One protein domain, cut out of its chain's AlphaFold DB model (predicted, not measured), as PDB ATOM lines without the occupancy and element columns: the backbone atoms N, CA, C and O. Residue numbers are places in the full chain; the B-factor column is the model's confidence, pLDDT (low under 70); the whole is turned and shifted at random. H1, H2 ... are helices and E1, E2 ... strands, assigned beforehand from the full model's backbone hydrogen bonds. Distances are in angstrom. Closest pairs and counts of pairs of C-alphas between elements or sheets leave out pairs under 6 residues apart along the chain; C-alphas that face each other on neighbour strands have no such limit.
ATOM      1  N   VAL A   8      29.478   2.510  13.329       97.12
ATOM      2  CA  VAL A   8      29.572   1.296  12.516       97.12
ATOM      3  C   VAL A   8      30.901   0.609  12.803       97.12
ATOM      4  O   VAL A   8      31.928   1.267  12.961       97.12
ATOM      5  N   ILE A   9      30.891  -0.719  12.864       98.12
ATOM      6  CA  ILE A   9      32.096  -1.549  12.950       98.12
ATOM      7  C   ILE A   9      32.128  -2.380  11.670       98.12
ATOM      8  O   ILE A   9      31.130  -3.016  11.329       98.12
ATOM      9  N   ASN A  10      33.241  -2.351  10.940       97.75
ATOM     10  CA  ASN A  10      33.370  -3.161   9.731       97.75
ATOM     11  C   ASN A  10      33.573  -4.652  10.061       97.75
ATOM     12  O   ASN A  10      33.869  -5.033  11.195       97.75
ATOM     13  N   ILE A  11      33.385  -5.516   9.065       97.81
ATOM     14  CA  ILE A  11      33.444  -6.965   9.255       97.81
ATOM     15  C   ILE A  11      34.899  -7.362   9.556       97.81
ATOM     16  O   ILE A  11      35.775  -7.123   8.717       97.81
ATOM     17  N   PRO A  12      35.198  -7.980  10.715       95.75
ATOM     18  CA  PRO A  12      36.551  -8.429  11.036       95.75
ATOM     19  C   PRO A  12      37.020  -9.512  10.054       95.75
ATOM     20  O   PRO A  12      36.203 -10.268   9.531       95.75
ATOM     21  N   CYS A  13      38.332  -9.649   9.839       93.31
ATOM     22  CA  CYS A  13      38.844 -10.773   9.050       93.31
ATOM     23  C   CYS A  13      38.487 -12.120   9.708       93.31
ATOM     24  O   CYS A  13      38.357 -12.213  10.932       93.31
ATOM     25  N   ILE A  14      38.309 -13.159   8.898       91.38
ATOM     26  CA  ILE A  14      37.885 -14.495   9.324       91.38
ATOM     27  C   ILE A  14      39.079 -15.449   9.274       91.38
ATOM     28  O   ILE A  14      39.791 -15.520   8.271       91.38
ATOM     29  N   GLY A  15      39.266 -16.214  10.348       89.31
ATOM     30  CA  GLY A  15      40.389 -17.129  10.517       89.31
ATOM     31  C   GLY A  15      41.728 -16.410  10.678       89.31
ATOM     32  O   GLY A  15      41.782 -15.232  11.027       89.31
ATOM     33  N   GLU A  16      42.806 -17.147  10.417       87.88
ATOM     34  CA  GLU A  16      44.185 -16.644  10.509       87.88
ATOM     35  C   GLU A  16      44.829 -16.438   9.121       87.88
ATOM     36  O   GLU A  16      45.829 -15.737   9.003       87.88
ATOM     37  N   ASP A  17      44.256 -17.014   8.056       88.94
ATOM     38  CA  ASP A  17      44.749 -16.847   6.682       88.94
ATOM     39  C   ASP A  17      44.126 -15.618   6.007       88.94
ATOM     40  O   ASP A  17      42.949 -15.615   5.642       88.94
ATOM     41  N   LEU A  18      44.938 -14.584   5.794       90.25
ATOM     42  CA  LEU A  18      44.521 -13.340   5.148       90.25
ATOM     43  C   LEU A  18      44.128 -13.505   3.674       90.25
ATOM     44  O   LEU A  18      43.387 -12.668   3.164       90.25
ATOM     45  N   ASN A  19      44.593 -14.561   3.005       90.19
ATOM     46  CA  ASN A  19      44.417 -14.753   1.565       90.19
ATOM     47  C   ASN A  19      43.243 -15.678   1.213       90.19
ATOM     48  O   ASN A  19      43.008 -15.948   0.032       90.19
ATOM     49  N   ASN A  20      42.495 -16.157   2.213       89.50
ATOM     50  CA  ASN A  20      41.371 -17.054   1.980       89.50
ATOM     51  C   ASN A  20      40.192 -16.360   1.260       89.50
ATOM     52  O   ASN A  20      39.998 -15.144   1.339       89.50
ATOM     53  N   GLU A  21      39.361 -17.156   0.581       93.94
ATOM     54  CA  GLU A  21      38.209 -16.663  -0.192       93.94
ATOM     55  C   GLU A  21      37.173 -15.905   0.653       93.94
ATOM     56  O   GLU A  21      36.497 -15.004   0.156       93.94
ATOM     57  N   LEU A  22      37.042 -16.231   1.944       93.00
ATOM     58  CA  LEU A  22      36.130 -15.514   2.837       93.00
ATOM     59  C   LEU A  22      36.630 -14.092   3.098       93.00
ATOM     60  O   LEU A  22      35.836 -13.158   3.064       93.00
ATOM     61  N   ASN A  23      37.934 -13.909   3.301       95.12
ATOM     62  CA  ASN A  23      38.543 -12.602   3.520       95.12
ATOM     63  C   ASN A  23      38.489 -11.718   2.269       95.12
ATOM     64  O   ASN A  23      38.285 -10.515   2.405       95.12
ATOM     65  N   LYS A  24      38.536 -12.298   1.060       95.56
ATOM     66  CA  LYS A  24      38.262 -11.556  -0.185       95.56
ATOM     67  C   LYS A  24      36.842 -10.976  -0.199       95.56
ATOM     68  O   LYS A  24      36.668  -9.789  -0.455       95.56
ATOM     69  N   LYS A  25      35.838 -11.779   0.171       97.19
ATOM     70  CA  LYS A  25      34.442 -11.316   0.290       97.19
ATOM     71  C   LYS A  25      34.269 -10.282   1.400       97.19
ATOM     72  O   LYS A  25      33.593  -9.278   1.207       97.19
ATOM     73  N   VAL A  26      34.891 -10.501   2.561       97.50
ATOM     74  CA  VAL A  26      34.907  -9.525   3.665       97.50
ATOM     75  C   VAL A  26      35.441  -8.176   3.184       97.50
ATOM     76  O   VAL A  26      34.875  -7.144   3.534       97.50
ATOM     77  N   ASP A  27      36.475  -8.167   2.344       97.38
ATOM     78  CA  ASP A  27      37.037  -6.933   1.795       97.38
ATOM     79  C   ASP A  27      36.087  -6.226   0.828       97.38
ATOM     80  O   ASP A  27      36.000  -4.999   0.846       97.38
ATOM     81  N   GLU A  28      35.332  -6.970   0.022       98.06
ATOM     82  CA  GLU A  28      34.270  -6.412  -0.822       98.06
ATOM     83  C   GLU A  28      33.157  -5.770   0.016       98.06
ATOM     84  O   GLU A  28      32.805  -4.610  -0.213       98.06
ATOM     85  N   TYR A  29      32.663  -6.464   1.047       98.38
ATOM     86  CA  TYR A  29      31.668  -5.904   1.967       98.38
ATOM     87  C   TYR A  29      32.198  -4.675   2.705       98.38
ATOM     88  O   TYR A  29      31.500  -3.667   2.817       98.38
ATOM     89  N   ASN A  30      33.443  -4.718   3.175       98.38
ATOM     90  CA  ASN A  30      34.038  -3.599   3.889       98.38
ATOM     91  C   ASN A  30      34.222  -2.381   2.980       98.38
ATOM     92  O   ASN A  30      33.946  -1.273   3.425       98.38
ATOM     93  N   LYS A  31      34.565  -2.543   1.696       98.38
ATOM     94  CA  LYS A  31      34.569  -1.414   0.745       98.38
ATOM     95  C   LYS A  31      33.204  -0.718   0.687       98.38
ATOM     96  O   LYS A  31      33.147   0.512   0.720       98.38
ATOM     97  N   ILE A  32      32.114  -1.488   0.662       98.38
ATOM     98  CA  ILE A  32      30.744  -0.953   0.667       98.38
ATOM     99  C   ILE A  32      30.437  -0.258   2.000       98.38
ATOM    100  O   ILE A  32      29.949   0.870   1.997       98.38
ATOM    101  N   ILE A  33      30.775  -0.875   3.138       98.38
ATOM    102  CA  ILE A  33      30.575  -0.286   4.473       98.38
ATOM    103  C   ILE A  33      31.319   1.047   4.606       98.38
ATOM    104  O   ILE A  33      30.738   2.025   5.072       98.38
ATOM    105  N   HIS A  34      32.577   1.118   4.162       98.06
ATOM    106  CA  HIS A  34      33.359   2.356   4.167       98.06
ATOM    107  C   HIS A  34      32.701   3.437   3.305       98.06
ATOM    108  O   HIS A  34      32.597   4.584   3.745       98.06
ATOM    109  N   LYS A  35      32.224   3.079   2.104       98.12
ATOM    110  CA  LYS A  35      31.495   4.008   1.237       98.12
ATOM    111  C   LYS A  35      30.234   4.538   1.921       98.12
ATOM    112  O   LYS A  35      30.057   5.748   1.973       98.12
ATOM    113  N   LEU A  36      29.412   3.666   2.504       97.31
ATOM    114  CA  LEU A  36      28.195   4.071   3.214       97.31
ATOM    115  C   LEU A  36      28.505   4.964   4.420       97.31
ATOM    116  O   LEU A  36      27.850   5.983   4.614       97.31
ATOM    117  N   CYS A  37      29.534   4.642   5.206       96.31
ATOM    118  CA  CYS A  37      29.927   5.491   6.330       96.31
ATOM    119  C   CYS A  37      30.359   6.885   5.864       96.31
ATOM    120  O   CYS A  37      30.031   7.870   6.516       96.31
ATOM    121  N   LYS A  38      31.039   6.985   4.716       95.88
ATOM    122  CA  LYS A  38      31.406   8.272   4.118       95.88
ATOM    123  C   LYS A  38      30.185   9.036   3.595       95.88
ATOM    124  O   LYS A  38      30.033  10.206   3.925       95.88
ATOM    125  N   ASP A  39      29.331   8.384   2.808       97.00
ATOM    126  CA  ASP A  39      28.179   9.015   2.149       97.00
ATOM    127  C   ASP A  39      27.156   9.551   3.168       97.00
ATOM    128  O   ASP A  39      26.582  10.618   2.968       97.00
ATOM    129  N   TYR A  40      26.967   8.840   4.286       93.94
ATOM    130  CA  TYR A  40      26.031   9.212   5.353       93.94
ATOM    131  C   TYR A  40      26.704   9.848   6.580       93.94
ATOM    132  O   TYR A  40      26.048  10.067   7.595       93.94
ATOM    133  N   SER A  41      28.006  10.150   6.509       92.38
ATOM    134  CA  SER A  41      28.787  10.728   7.619       92.38
ATOM    135  C   SER A  41      28.713   9.933   8.936       92.38
ATOM    136  O   SER A  41      28.745  10.505  10.027       92.38
ATOM    137  N   PHE A  42      28.638   8.599   8.863       93.56
ATOM    138  CA  PHE A  42      28.722   7.742  10.046       93.56
ATOM    139  C   PHE A  42      30.169   7.545  10.497       93.56
ATOM    140  O   PHE A  42      31.082   7.342   9.692       93.56
ATOM    141  N   LYS A  43      30.380   7.511  11.817       94.88
ATOM    142  CA  LYS A  43      31.675   7.134  12.387       94.88
ATOM    143  C   LYS A  43      31.914   5.639  12.163       94.88
ATOM    144  O   LYS A  43      31.037   4.815  12.423       94.88
ATOM    145  N   LEU A  44      33.124   5.298  11.725       96.44
ATOM    146  CA  LEU A  44      33.541   3.925  11.454       96.44
ATOM    147  C   LEU A  44      34.688   3.500  12.375       96.44
ATOM    148  O   LEU A  44      35.721   4.171  12.453       96.44
ATOM    149  N   VAL A  45      34.516   2.355  13.032       97.75
ATOM    150  CA  VAL A  45      35.581   1.581  13.670       97.75
ATOM    151  C   VAL A  45      36.112   0.577  12.648       97.75
ATOM    152  O   VAL A  45      35.455  -0.420  12.343       97.75
ATOM    153  N   ASP A  46      37.310   0.837  12.126       96.25
ATOM    154  CA  ASP A  46      37.998  -0.084  11.218       96.25
ATOM    155  C   ASP A  46      38.733  -1.177  12.009       96.25
ATOM    156  O   ASP A  46      39.951  -1.161  12.204       96.25
ATOM    157  N   PHE A  47      37.955  -2.124  12.532       97.62
ATOM    158  CA  PHE A  47      38.494  -3.243  13.293       97.62
ATOM    159  C   PHE A  47      39.136  -4.302  12.389       97.62
ATOM    160  O   PHE A  47      40.068  -4.991  12.810       97.62
ATOM    161  N   ASN A  48      38.682  -4.414  11.136       97.12
ATOM    162  CA  ASN A  48      39.288  -5.288  10.136       97.12
ATOM    163  C   ASN A  48      40.773  -4.968   9.937       97.12
ATOM    164  O   ASN A  48      41.601  -5.876  10.029       97.12
ATOM    165  N   PHE A  49      41.115  -3.692   9.731       95.56
ATOM    166  CA  PHE A  49      42.496  -3.260   9.536       95.56
ATOM    167  C   PHE A  49      43.391  -3.659  10.712       95.56
ATOM    168  O   PHE A  49      44.457  -4.251  10.514       95.56
ATOM    169  N   TRP A  50      42.935  -3.400  11.943       95.19
ATOM    170  CA  TRP A  50      43.670  -3.799  13.142       95.19
ATOM    171  C   TRP A  50      43.838  -5.319  13.218       95.19
ATOM    172  O   TRP A  50      44.951  -5.804  13.399       95.19
ATOM    173  N   LYS A  51      42.770  -6.097  13.017       93.56
ATOM    174  CA  LYS A  51      42.845  -7.561  13.108       93.56
ATOM    175  C   LYS A  51      43.811  -8.142  12.068       93.56
ATOM    176  O   LYS A  51      44.610  -9.017  12.392       93.56
ATOM    177  N   LYS A  52      43.815  -7.604  10.842       93.88
ATOM    178  CA  LYS A  52      44.776  -7.987   9.797       93.88
ATOM    179  C   LYS A  52      46.221  -7.663  10.176       93.88
ATOM    180  O   LYS A  52      47.108  -8.450   9.856       93.88
ATOM    181  N   SER A  53      46.478  -6.543  10.857       92.56
ATOM    182  CA  SER A  53      47.838  -6.187  11.287       92.56
ATOM    183  C   SER A  53      48.402  -7.169  12.317       92.56
ATOM    184  O   SER A  53      49.596  -7.452  12.278       92.56
ATOM    185  N   GLN A  54      47.545  -7.756  13.162       90.38
ATOM    186  CA  GLN A  54      47.948  -8.787  14.126       90.38
ATOM    187  C   GLN A  54      48.312 -10.123  13.463       90.38
ATOM    188  O   GLN A  54      49.103 -10.882  14.009       90.38
ATOM    189  N   LEU A  55      47.741 -10.422  12.293       87.94
ATOM    190  CA  LEU A  55      47.979 -11.681  11.580       87.94
ATOM    191  C   LEU A  55      49.214 -11.641  10.678       87.94
ATOM    192  O   LEU A  55      49.837 -12.675  10.457       87.94
ATOM    193  N   LYS A  56      49.617 -10.458  10.192       78.81
ATOM    194  CA  LYS A  56      50.820 -10.298   9.349       78.81
ATOM    195  C   LYS A  56      52.110 -10.776  10.024       78.81
ATOM    196  O   LYS A  56      53.088 -11.035   9.335       78.81
ATOM    197  N   THR A  57      52.120 -10.873  11.350       66.94
ATOM    198  CA  THR A  57      53.284 -11.269  12.150       66.94
ATOM    199  C   THR A  57      53.273 -12.745  12.554       66.94
ATOM    200  O   THR A  57      54.264 -13.217  13.107       66.94
ATOM    201  N   ASN A  58      52.196 -13.493  12.279       67.19
ATOM    202  CA  ASN A  58      52.070 -14.890  12.686       67.19
ATOM    203  C   ASN A  58      52.231 -15.843  11.494       67.19
ATOM    204  O   ASN A  58      51.327 -16.000  10.678       67.19
ATOM    205  N   THR A  59      53.380 -16.512  11.413       67.44
ATOM    206  CA  THR A  59      53.693 -17.519  10.380       67.44
ATOM    207  C   THR A  59      53.492 -18.958  10.862       67.44
ATOM    208  O   THR A  59      53.752 -19.912  10.126       67.44
ATOM    209  N   ASN A  60      53.045 -19.144  12.103       73.12
ATOM    210  CA  ASN A  60      52.987 -20.455  12.729       73.12
ATOM    211  C   ASN A  60      51.745 -21.257  12.296       73.12
ATOM    212  O   ASN A  60      50.683 -20.707  12.006       73.12
ATOM    213  N   LYS A  61      51.846 -22.594  12.326       80.12
ATOM    214  CA  LYS A  61      50.699 -23.491  12.086       80.12
ATOM    215  C   LYS A  61      49.644 -23.309  13.184       80.12
ATOM    216  O   LYS A  61      49.976 -23.382  14.364       80.12
ATOM    217  N   TYR A  62      48.385 -23.128  12.802       82.62
ATOM    218  CA  TYR A  62      47.259 -22.912  13.716       82.62
ATOM    219  C   TYR A  62      46.194 -24.008  13.583       82.62
ATOM    220  O   TYR A  62      46.149 -24.741  12.591       82.62
ATOM    221  N   PHE A  63      45.311 -24.118  14.579       83.12
ATOM    222  CA  PHE A  63      44.178 -25.043  14.554       83.12
ATOM    223  C   PHE A  63      42.843 -24.302  14.655       83.12
ATOM    224  O   PHE A  63      42.530 -23.697  15.679       83.12
ATOM    225  N   ILE A  64      42.015 -24.436  13.620       80.69
ATOM    226  CA  ILE A  64      40.622 -23.979  13.621       80.69
ATOM    227  C   ILE A  64      39.694 -25.202  13.554       80.69
ATOM    228  O   ILE A  64      39.867 -26.053  12.670       80.69
ATOM    229  N   PRO A  65      38.694 -25.325  14.448       77.69
ATOM    230  CA  PRO A  65      37.685 -26.371  14.341       77.69
ATOM    231  C   PRO A  65      36.943 -26.286  12.998       77.69
ATOM    232  O   PRO A  65      36.303 -25.290  12.703       77.69
ATOM    233  N   LYS A  66      36.958 -27.350  12.186       78.25
ATOM    234  CA  LYS A  66      36.285 -27.351  10.866       78.25
ATOM    235  C   LYS A  66      34.754 -27.461  10.928       78.25
ATOM    236  O   LYS A  66      34.087 -27.271   9.919       78.25
ATOM    237  N   LYS A  67      34.191 -27.839  12.081       78.12
ATOM    238  CA  LYS A  67      32.747 -28.066  12.251       78.12
ATOM    239  C   LYS A  67      32.112 -26.861  12.959       78.12
ATOM    240  O   LYS A  67      32.488 -26.630  14.109       78.12
ATOM    241  N   PRO A  68      31.113 -26.179  12.363       71.81
ATOM    242  CA  PRO A  68      30.454 -25.010  12.958       71.81
ATOM    243  C   PRO A  68      29.915 -25.264  14.370       71.81
ATOM    244  O   PRO A  68      30.066 -24.435  15.258       71.81
ATOM    245  N   PHE A  69      29.378 -26.462  14.621       74.44
ATOM    246  CA  PHE A  69      28.891 -26.845  15.949       74.44
ATOM    247  C   PHE A  69      29.980 -26.776  17.032       74.44
ATOM    248  O   PHE A  69      29.708 -26.359  18.151       74.44
ATOM    249  N   LYS A  70      31.236 -27.120  16.706       71.62
ATOM    250  CA  LYS A  70      32.346 -27.014  17.666       71.62
ATOM    251  C   LYS A  70      32.684 -25.556  17.996       71.62
ATOM    252  O   LYS A  70      32.982 -25.284  19.149       71.62
ATOM    253  N   MET A  71      32.568 -24.642  17.029       74.31
ATOM    254  CA  MET A  71      32.743 -23.198  17.258       74.31
ATOM    255  C   MET A  71      31.654 -22.645  18.192       74.31
ATOM    256  O   MET A  71      31.936 -21.893  19.119       74.31
ATOM    257  N   VAL A  72      30.401 -23.078  18.008       73.06
ATOM    258  CA  VAL A  72      29.283 -22.693  18.891       73.06
ATOM    259  C   VAL A  72      29.497 -23.198  20.321       73.06
ATOM    260  O   VAL A  72      29.274 -22.456  21.277       73.06
ATOM    261  N   LEU A  73      29.959 -24.441  20.490       73.44
ATOM    262  CA  LEU A  73      30.300 -24.962  21.815       73.44
ATOM    263  C   LEU A  73      31.449 -24.169  22.446       73.44
ATOM    264  O   LEU A  73      31.360 -23.818  23.620       73.44
ATOM    265  N   ASP A  74      32.491 -23.839  21.678       68.94
ATOM    266  CA  ASP A  74      33.591 -23.011  22.172       68.94
ATOM    267  C   ASP A  74      33.070 -21.664  22.693       68.94
ATOM    268  O   ASP A  74      33.401 -21.288  23.810       68.94
ATOM    269  N   PHE A  75      32.170 -20.987  21.975       69.88
ATOM    270  CA  PHE A  75      31.528 -19.764  22.471       69.88
ATOM    271  C   PHE A  75      30.786 -19.966  23.808       69.88
ATOM    272  O   PHE A  75      30.903 -19.150  24.724       69.88
ATOM    273  N   ILE A  76      30.038 -21.065  23.957       71.06
ATOM    274  CA  ILE A  76      29.262 -21.347  25.177       71.06
ATOM    275  C   ILE A  76      30.173 -21.637  26.375       71.06
ATOM    276  O   ILE A  76      29.873 -21.182  27.480       71.06
ATOM    277  N   PHE A  77      31.264 -22.380  26.183       72.94
ATOM    278  CA  PHE A  77      32.138 -22.818  27.276       72.94
ATOM    279  C   PHE A  77      33.285 -21.842  27.574       72.94
ATOM    280  O   PHE A  77      33.816 -21.822  28.685       72.94
ATOM    281  N   VAL A  78      33.650 -20.985  26.622       77.75
ATOM    282  CA  VAL A  78      34.756 -20.027  26.735       77.75
ATOM    283  C   VAL A  78      34.217 -18.644  27.106       77.75
ATOM    284  O   VAL A  78      34.334 -17.671  26.369       77.75
ATOM    285  N   ARG A  79      33.601 -18.553  28.289       74.94
ATOM    286  CA  ARG A  79      32.984 -17.305  28.787       74.94
ATOM    287  C   ARG A  79      33.907 -16.428  29.622       74.94
ATOM    288  O   ARG A  79      33.602 -15.260  29.835       74.94
ATOM    289  N   SER A  80      35.018 -16.970  30.122       81.62
ATOM    290  CA  SER A  80      35.964 -16.184  30.917       81.62
ATOM    291  C   SER A  80      37.150 -15.705  30.070       81.62
ATOM    292  O   SER A  80      37.681 -16.479  29.266       81.62
ATOM    293  N   PRO A  81      37.642 -14.475  30.303       79.75
ATOM    294  CA  PRO A  81      38.879 -13.966  29.711       79.75
ATOM    295  C   PRO A  81      40.068 -14.926  29.809       79.75
ATOM    296  O   PRO A  81      40.810 -15.136  28.850       79.75
ATOM    297  N   LYS A  82      40.232 -15.557  30.979       80.38
ATOM    298  CA  LYS A  82      41.325 -16.498  31.239       80.38
ATOM    299  C   LYS A  82      41.207 -17.744  30.362       80.38
ATOM    300  O   LYS A  82      42.187 -18.127  29.728       80.38
ATOM    301  N   ILE A  83      40.016 -18.347  30.285       81.62
ATOM    302  CA  ILE A  83      39.774 -19.541  29.457       81.62
ATOM    303  C   ILE A  83      39.945 -19.195  27.974       81.62
ATOM    304  O   ILE A  83      40.563 -19.958  27.238       81.62
ATOM    305  N   SER A  84      39.487 -18.016  27.556       82.50
ATOM    306  CA  SER A  84      39.642 -17.516  26.189       82.50
ATOM    307  C   SER A  84      41.104 -17.455  25.748       82.50
ATOM    308  O   SER A  84      41.480 -18.033  24.725       82.50
ATOM    309  N   ASN A  85      41.964 -16.874  26.584       80.88
ATOM    310  CA  ASN A  85      43.395 -16.816  26.308       80.88
ATOM    311  C   ASN A  85      44.052 -18.206  26.299       80.88
ATOM    312  O   ASN A  85      44.924 -18.459  25.469       80.88
ATOM    313  N   ILE A  86      43.631 -19.121  27.179       85.00
ATOM    314  CA  ILE A  86      44.137 -20.505  27.200       85.00
ATOM    315  C   ILE A  86      43.780 -21.236  25.899       85.00
ATOM    316  O   ILE A  86      44.644 -21.874  25.297       85.00
ATOM    317  N   VAL A  87      42.531 -21.128  25.438       83.81
ATOM    318  CA  VAL A  87      42.064 -21.796  24.214       83.81
ATOM    319  C   VAL A  87      42.758 -21.229  22.974       83.81
ATOM    320  O   VAL A  87      43.278 -22.006  22.174       83.81
ATOM    321  N   SER A  88      42.840 -19.900  22.860       85.38
ATOM    322  CA  SER A  88      43.557 -19.195  21.785       85.38
ATOM    323  C   SER A  88      45.014 -19.660  21.697       85.38
ATOM    324  O   SER A  88      45.461 -20.101  20.639       85.38
ATOM    325  N   LYS A  89      45.734 -19.669  22.832       85.50
ATOM    326  CA  LYS A  89      47.135 -20.118  22.904       85.50
ATOM    327  C   LYS A  89      47.299 -21.592  22.545       85.50
ATOM    328  O   LYS A  89      48.171 -21.925  21.753       85.50
ATOM    329  N   LYS A  90      46.442 -22.478  23.071       86.06
ATOM    330  CA  LYS A  90      46.491 -23.921  22.769       86.06
ATOM    331  C   LYS A  90      46.308 -24.210  21.276       86.06
ATOM    332  O   LYS A  90      46.831 -25.198  20.773       86.06
ATOM    333  N   ARG A  91      45.546 -23.366  20.579       86.00
ATOM    334  CA  ARG A  91      45.256 -23.480  19.142       86.00
ATOM    335  C   ARG A  91      46.181 -22.644  18.263       86.00
ATOM    336  O   ARG A  91      46.045 -22.691  17.042       86.00
ATOM    337  N   ASN A  92      47.105 -21.914  18.883       85.50
ATOM    338  CA  ASN A  92      48.005 -20.984  18.224       85.50
ATOM    339  C   ASN A  92      47.267 -19.960  17.332       85.50
ATOM    340  O   ASN A  92      47.690 -19.647  16.222       85.50
ATOM    341  N   LEU A  93      46.125 -19.484  17.831       86.00
ATOM    342  CA  LEU A  93      45.319 -18.431  17.220       86.00
ATOM    343  C   LEU A  93      45.671 -17.096  17.867       86.00
ATOM    344  O   LEU A  93      45.832 -17.032  19.093       86.00
ATOM    345  N   VAL A  94      45.774 -16.037  17.062       87.94
ATOM    346  CA  VAL A  94      46.228 -14.725  17.546       87.94
ATOM    347  C   VAL A  94      45.061 -13.836  17.960       87.94
ATOM    348  O   VAL A  94      45.029 -13.429  19.123       87.94
ATOM    349  N   PRO A  95      44.081 -13.532  17.090       89.31
ATOM    350  CA  PRO A  95      42.966 -12.676  17.477       89.31
ATOM    351  C   PRO A  95      41.724 -13.424  17.992       89.31
ATOM    352  O   PRO A  95      40.793 -12.790  18.493       89.31
ATOM    353  N   THR A  96      41.645 -14.749  17.840       90.75
ATOM    354  CA  THR A  96      40.391 -15.494  18.059       90.75
ATOM    355  C   THR A  96      40.569 -16.775  18.862       90.75
ATOM    356  O   THR A  96      41.671 -17.288  19.000       90.75
ATOM    357  N   ILE A  97      39.470 -17.312  19.391       88.69
ATOM    358  CA  ILE A  97      39.464 -18.626  20.052       88.69
ATOM    359  C   ILE A  97      39.199 -19.778  19.076       88.69
ATOM    360  O   ILE A  97      39.536 -20.923  19.374       88.69
ATOM    361  N   ASP A  98      38.605 -19.499  17.917       85.56
ATOM    362  CA  ASP A  98      38.144 -20.513  16.960       85.56
ATOM    363  C   ASP A  98      38.129 -20.046  15.493       85.56
ATOM    364  O   ASP A  98      37.517 -20.691  14.646       85.56
ATOM    365  N   GLY A  99      38.787 -18.930  15.177       86.56
ATOM    366  CA  GLY A  99      38.770 -18.306  13.853       86.56
ATOM    367  C   GLY A  99      37.705 -17.218  13.679       86.56
ATOM    368  O   GLY A  99      37.803 -16.438  12.731       86.56
ATOM    369  N   VAL A 100      36.725 -17.098  14.581       88.06
ATOM    370  CA  VAL A 100      35.646 -16.099  14.468       88.06
ATOM    371  C   VAL A 100      35.477 -15.306  15.759       88.06
ATOM    372  O   VAL A 100      35.555 -14.075  15.733       88.06
ATOM    373  N   HIS A 101      35.300 -15.985  16.891       90.38
ATOM    374  CA  HIS A 101      35.040 -15.346  18.176       90.38
ATOM    375  C   HIS A 101      36.323 -14.761  18.768       90.38
ATOM    376  O   HIS A 101      37.367 -15.416  18.803       90.38
ATOM    377  N   LEU A 102      36.250 -13.514  19.235       91.88
ATOM    378  CA  LEU A 102      37.403 -12.785  19.759       91.88
ATOM    379  C   LEU A 102      37.948 -13.439  21.027       91.88
ATOM    380  O   LEU A 102      37.189 -13.898  21.883       91.88
ATOM    381  N   ASN A 103      39.272 -13.424  21.168       91.12
ATOM    382  CA  ASN A 103      39.874 -13.640  22.475       91.12
ATOM    383  C   ASN A 103      39.799 -12.376  23.353       91.12
ATOM    384  O   ASN A 103      39.388 -11.311  22.886       91.12
ATOM    385  N   ASP A 104      40.197 -12.479  24.625       91.00
ATOM    386  CA  ASP A 104      40.146 -11.347  25.565       91.00
ATOM    387  C   ASP A 104      40.941 -10.133  25.060       91.00
ATOM    388  O   ASP A 104      40.438  -9.013  25.098       91.00
ATOM    389  N   HIS A 105      42.141 -10.355  24.515       92.31
ATOM    390  CA  HIS A 105      42.970  -9.285  23.956       92.31
ATOM    391  C   HIS A 105      42.238  -8.520  22.840       92.31
ATOM    392  O   HIS A 105      42.135  -7.295  22.875       92.31
ATOM    393  N   SER A 106      41.662  -9.245  21.883       93.94
ATOM    394  CA  SER A 106      40.975  -8.637  20.741       93.94
ATOM    395  C   SER A 106      39.654  -7.979  21.133       93.94
ATOM    396  O   SER A 106      39.308  -6.932  20.587       93.94
ATOM    397  N   ALA A 107      38.932  -8.545  22.104       94.75
ATOM    398  CA  ALA A 107      37.716  -7.947  22.647       94.75
ATOM    399  C   ALA A 107      38.007  -6.623  23.374       94.75
ATOM    400  O   ALA A 107      37.303  -5.634  23.156       94.75
ATOM    401  N   ARG A 108      39.078  -6.567  24.182       95.56
ATOM    402  CA  ARG A 108      39.541  -5.321  24.814       95.56
ATOM    403  C   ARG A 108      39.918  -4.284  23.772       95.56
ATOM    404  O   ARG A 108      39.480  -3.142  23.883       95.56
ATOM    405  N   LYS A 109      40.649  -4.686  22.729       96.69
ATOM    406  CA  LYS A 109      41.060  -3.732  21.703       96.69
ATOM    407  C   LYS A 109      39.883  -3.170  20.910       96.69
ATOM    408  O   LYS A 109      39.845  -1.972  20.646       96.69
ATOM    409  N   LEU A 110      38.890  -3.996  20.579       97.38
ATOM    410  CA  LEU A 110      37.655  -3.506  19.966       97.38
ATOM    411  C   LEU A 110      36.950  -2.486  20.874       97.38
ATOM    412  O   LEU A 110      36.533  -1.432  20.401       97.38
ATOM    413  N   ALA A 111      36.861  -2.763  22.178       97.06
ATOM    414  CA  ALA A 111      36.262  -1.837  23.137       97.06
ATOM    415  C   ALA A 111      37.028  -0.503  23.234       97.06
ATOM    416  O   ALA A 111      36.398   0.548  23.336       97.06
ATOM    417  N   GLU A 112      38.362  -0.523  23.178       97.19
ATOM    418  CA  GLU A 112      39.191   0.691  23.107       97.19
ATOM    419  C   GLU A 112      38.888   1.508  21.848       97.19
ATOM    420  O   GLU A 112      38.567   2.688  21.955       97.19
ATOM    421  N   LEU A 113      38.892   0.874  20.672       96.75
ATOM    422  CA  LEU A 113      38.627   1.553  19.399       96.75
ATOM    423  C   LEU A 113      37.212   2.152  19.343       96.75
ATOM    424  O   LEU A 113      37.010   3.237  18.799       96.75
ATOM    425  N   ILE A 114      36.228   1.470  19.937       96.38
ATOM    426  CA  ILE A 114      34.868   2.000  20.096       96.38
ATOM    427  C   ILE A 114      34.886   3.254  20.979       96.38
ATOM    428  O   ILE A 114      34.324   4.279  20.593       96.38
ATOM    429  N   LYS A 115      35.551   3.209  22.143       95.56
ATOM    430  CA  LYS A 115      35.659   4.363  23.054       95.56
ATOM    431  C   LYS A 115      36.355   5.553  22.395       95.56
ATOM    432  O   LYS A 115      35.882   6.678  22.534       95.56
ATOM    433  N   GLU A 116      37.435   5.314  21.655       94.44
ATOM    434  CA  GLU A 116      38.156   6.344  20.900       94.44
ATOM    435  C   GLU A 116      37.234   7.048  19.891       94.44
ATOM    436  O   GLU A 116      37.222   8.277  19.815       94.44
ATOM    437  N   LYS A 117      36.403   6.291  19.159       93.50
ATOM    438  CA  LYS A 117      35.467   6.853  18.170       93.50
ATOM    439  C   LYS A 117      34.253   7.552  18.774       93.50
ATOM    440  O   LYS A 117      33.726   8.488  18.172       93.50
ATOM    441  N   ILE A 118      33.802   7.126  19.950       90.69
ATOM    442  CA  ILE A 118      32.754   7.844  20.683       90.69
ATOM    443  C   ILE A 118      33.280   9.216  21.132       90.69
ATOM    444  O   ILE A 118      32.580  10.212  20.966       90.69
ATOM    445  N   SER A 119      34.519   9.274  21.629       85.88
ATOM    446  CA  SER A 119      35.134  10.498  22.163       85.88
ATOM    447  C   SER A 119      35.673  11.463  21.101       85.88
ATOM    448  O   SER A 119      35.870  12.641  21.400       85.88
ATOM    449  N   SER A 120      35.941  11.003  19.874       78.62
ATOM    450  CA  SER A 120      36.379  11.887  18.785       78.62
ATOM    451  C   SER A 120      35.257  12.857  18.409       78.62
ATOM    452  O   SER A 120      34.147  12.395  18.134       78.62
TER     453      SER A 120
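What this domain is: This is residues 8 to 120 of the 121 residues of the protein "Lysophospholipase L1-like esterase" of Thermosipho japonicus (UniProt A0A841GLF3). Two long helices, H1 and H5, run in nearly the same direction with a gap between them, and a thin middle layer fills much of that gap: the short strand E1 beside residues 8 to 9, with H2 following on from E1. Two shorter helices, H3 and H4, sit together at one end, where H5 begins. The printed part has 113 residues, with five named helices and one named strand in the order H1, E1, H2, H3, H4, H5, and its class is mostly helix. It is compact, with a radius of gyration of the C-alphas of 14.7 A and spans of 42 by 31 by 28 A.

Where its parts are: Begin at C-alpha 8, at (29.572, 1.296, 12.516); residues 8 to 20 hold no named element. Find C-alpha 21 at (38.209, -16.663, -0.192); from there H1 runs through residues 21 to 39, 27.7 A from first to last C-alpha. Next come E1, residues 43 to 45, 6.9 A, and H2, residues 47 to 55, 12.8 A. Farther on are H3, residues 68 to 77, 14.6 A, and H4, residues 81 to 90, 14.3 A. H5, residues 104 to 119, covers 22.7 A and ends at C-alpha 119, at (35.134, 10.498, 22.163).

How they stand to each other: Start at residues 8 to 9, which pair with residues 44 to 45 of E1, parallel; E1 pairs with no named strand. The closest C-alphas of H1 and E1 are those of Cys 37 and Leu 44, 6.5 A apart. The closest C-alphas of E1 and H5 are those of Val 45 and Ile 114, also 6.5 A apart. H1 and H5 are apart. H1 and H2 are near each other, with 5 pairs of C-alphas within 10 A. H2 and H5 only just touch, with 3 pairs of C-alphas within 8 A, the closest being Phe 47 and Leu 110 at 6.7 A; H5 does so with residues 106 to 113 alone. They run opposite ways at 36 degrees, only just a steep tilt. H3 and H4 are near each other. H4 and H5 touch, opposite ways at a steep tilt of 55 degrees; their closest C-alphas, of Pro 81 and Asp 104, are 5.1 A apart. In H1, H2, H3, H4 and H5 every O i to N i+4 pair is within hydrogen-bond range.

The domain as a whole: Look for the two C-alphas farthest apart at Asp 39 and Lys 90, 43.0 A. The printed part has no cut. The links H2 to H3, 12 residues, and H4 to H5, 13 residues, are long. The mean pLDDT of the printed part is 88.5; residues 57 to 59 and 74 to 75 are under 70.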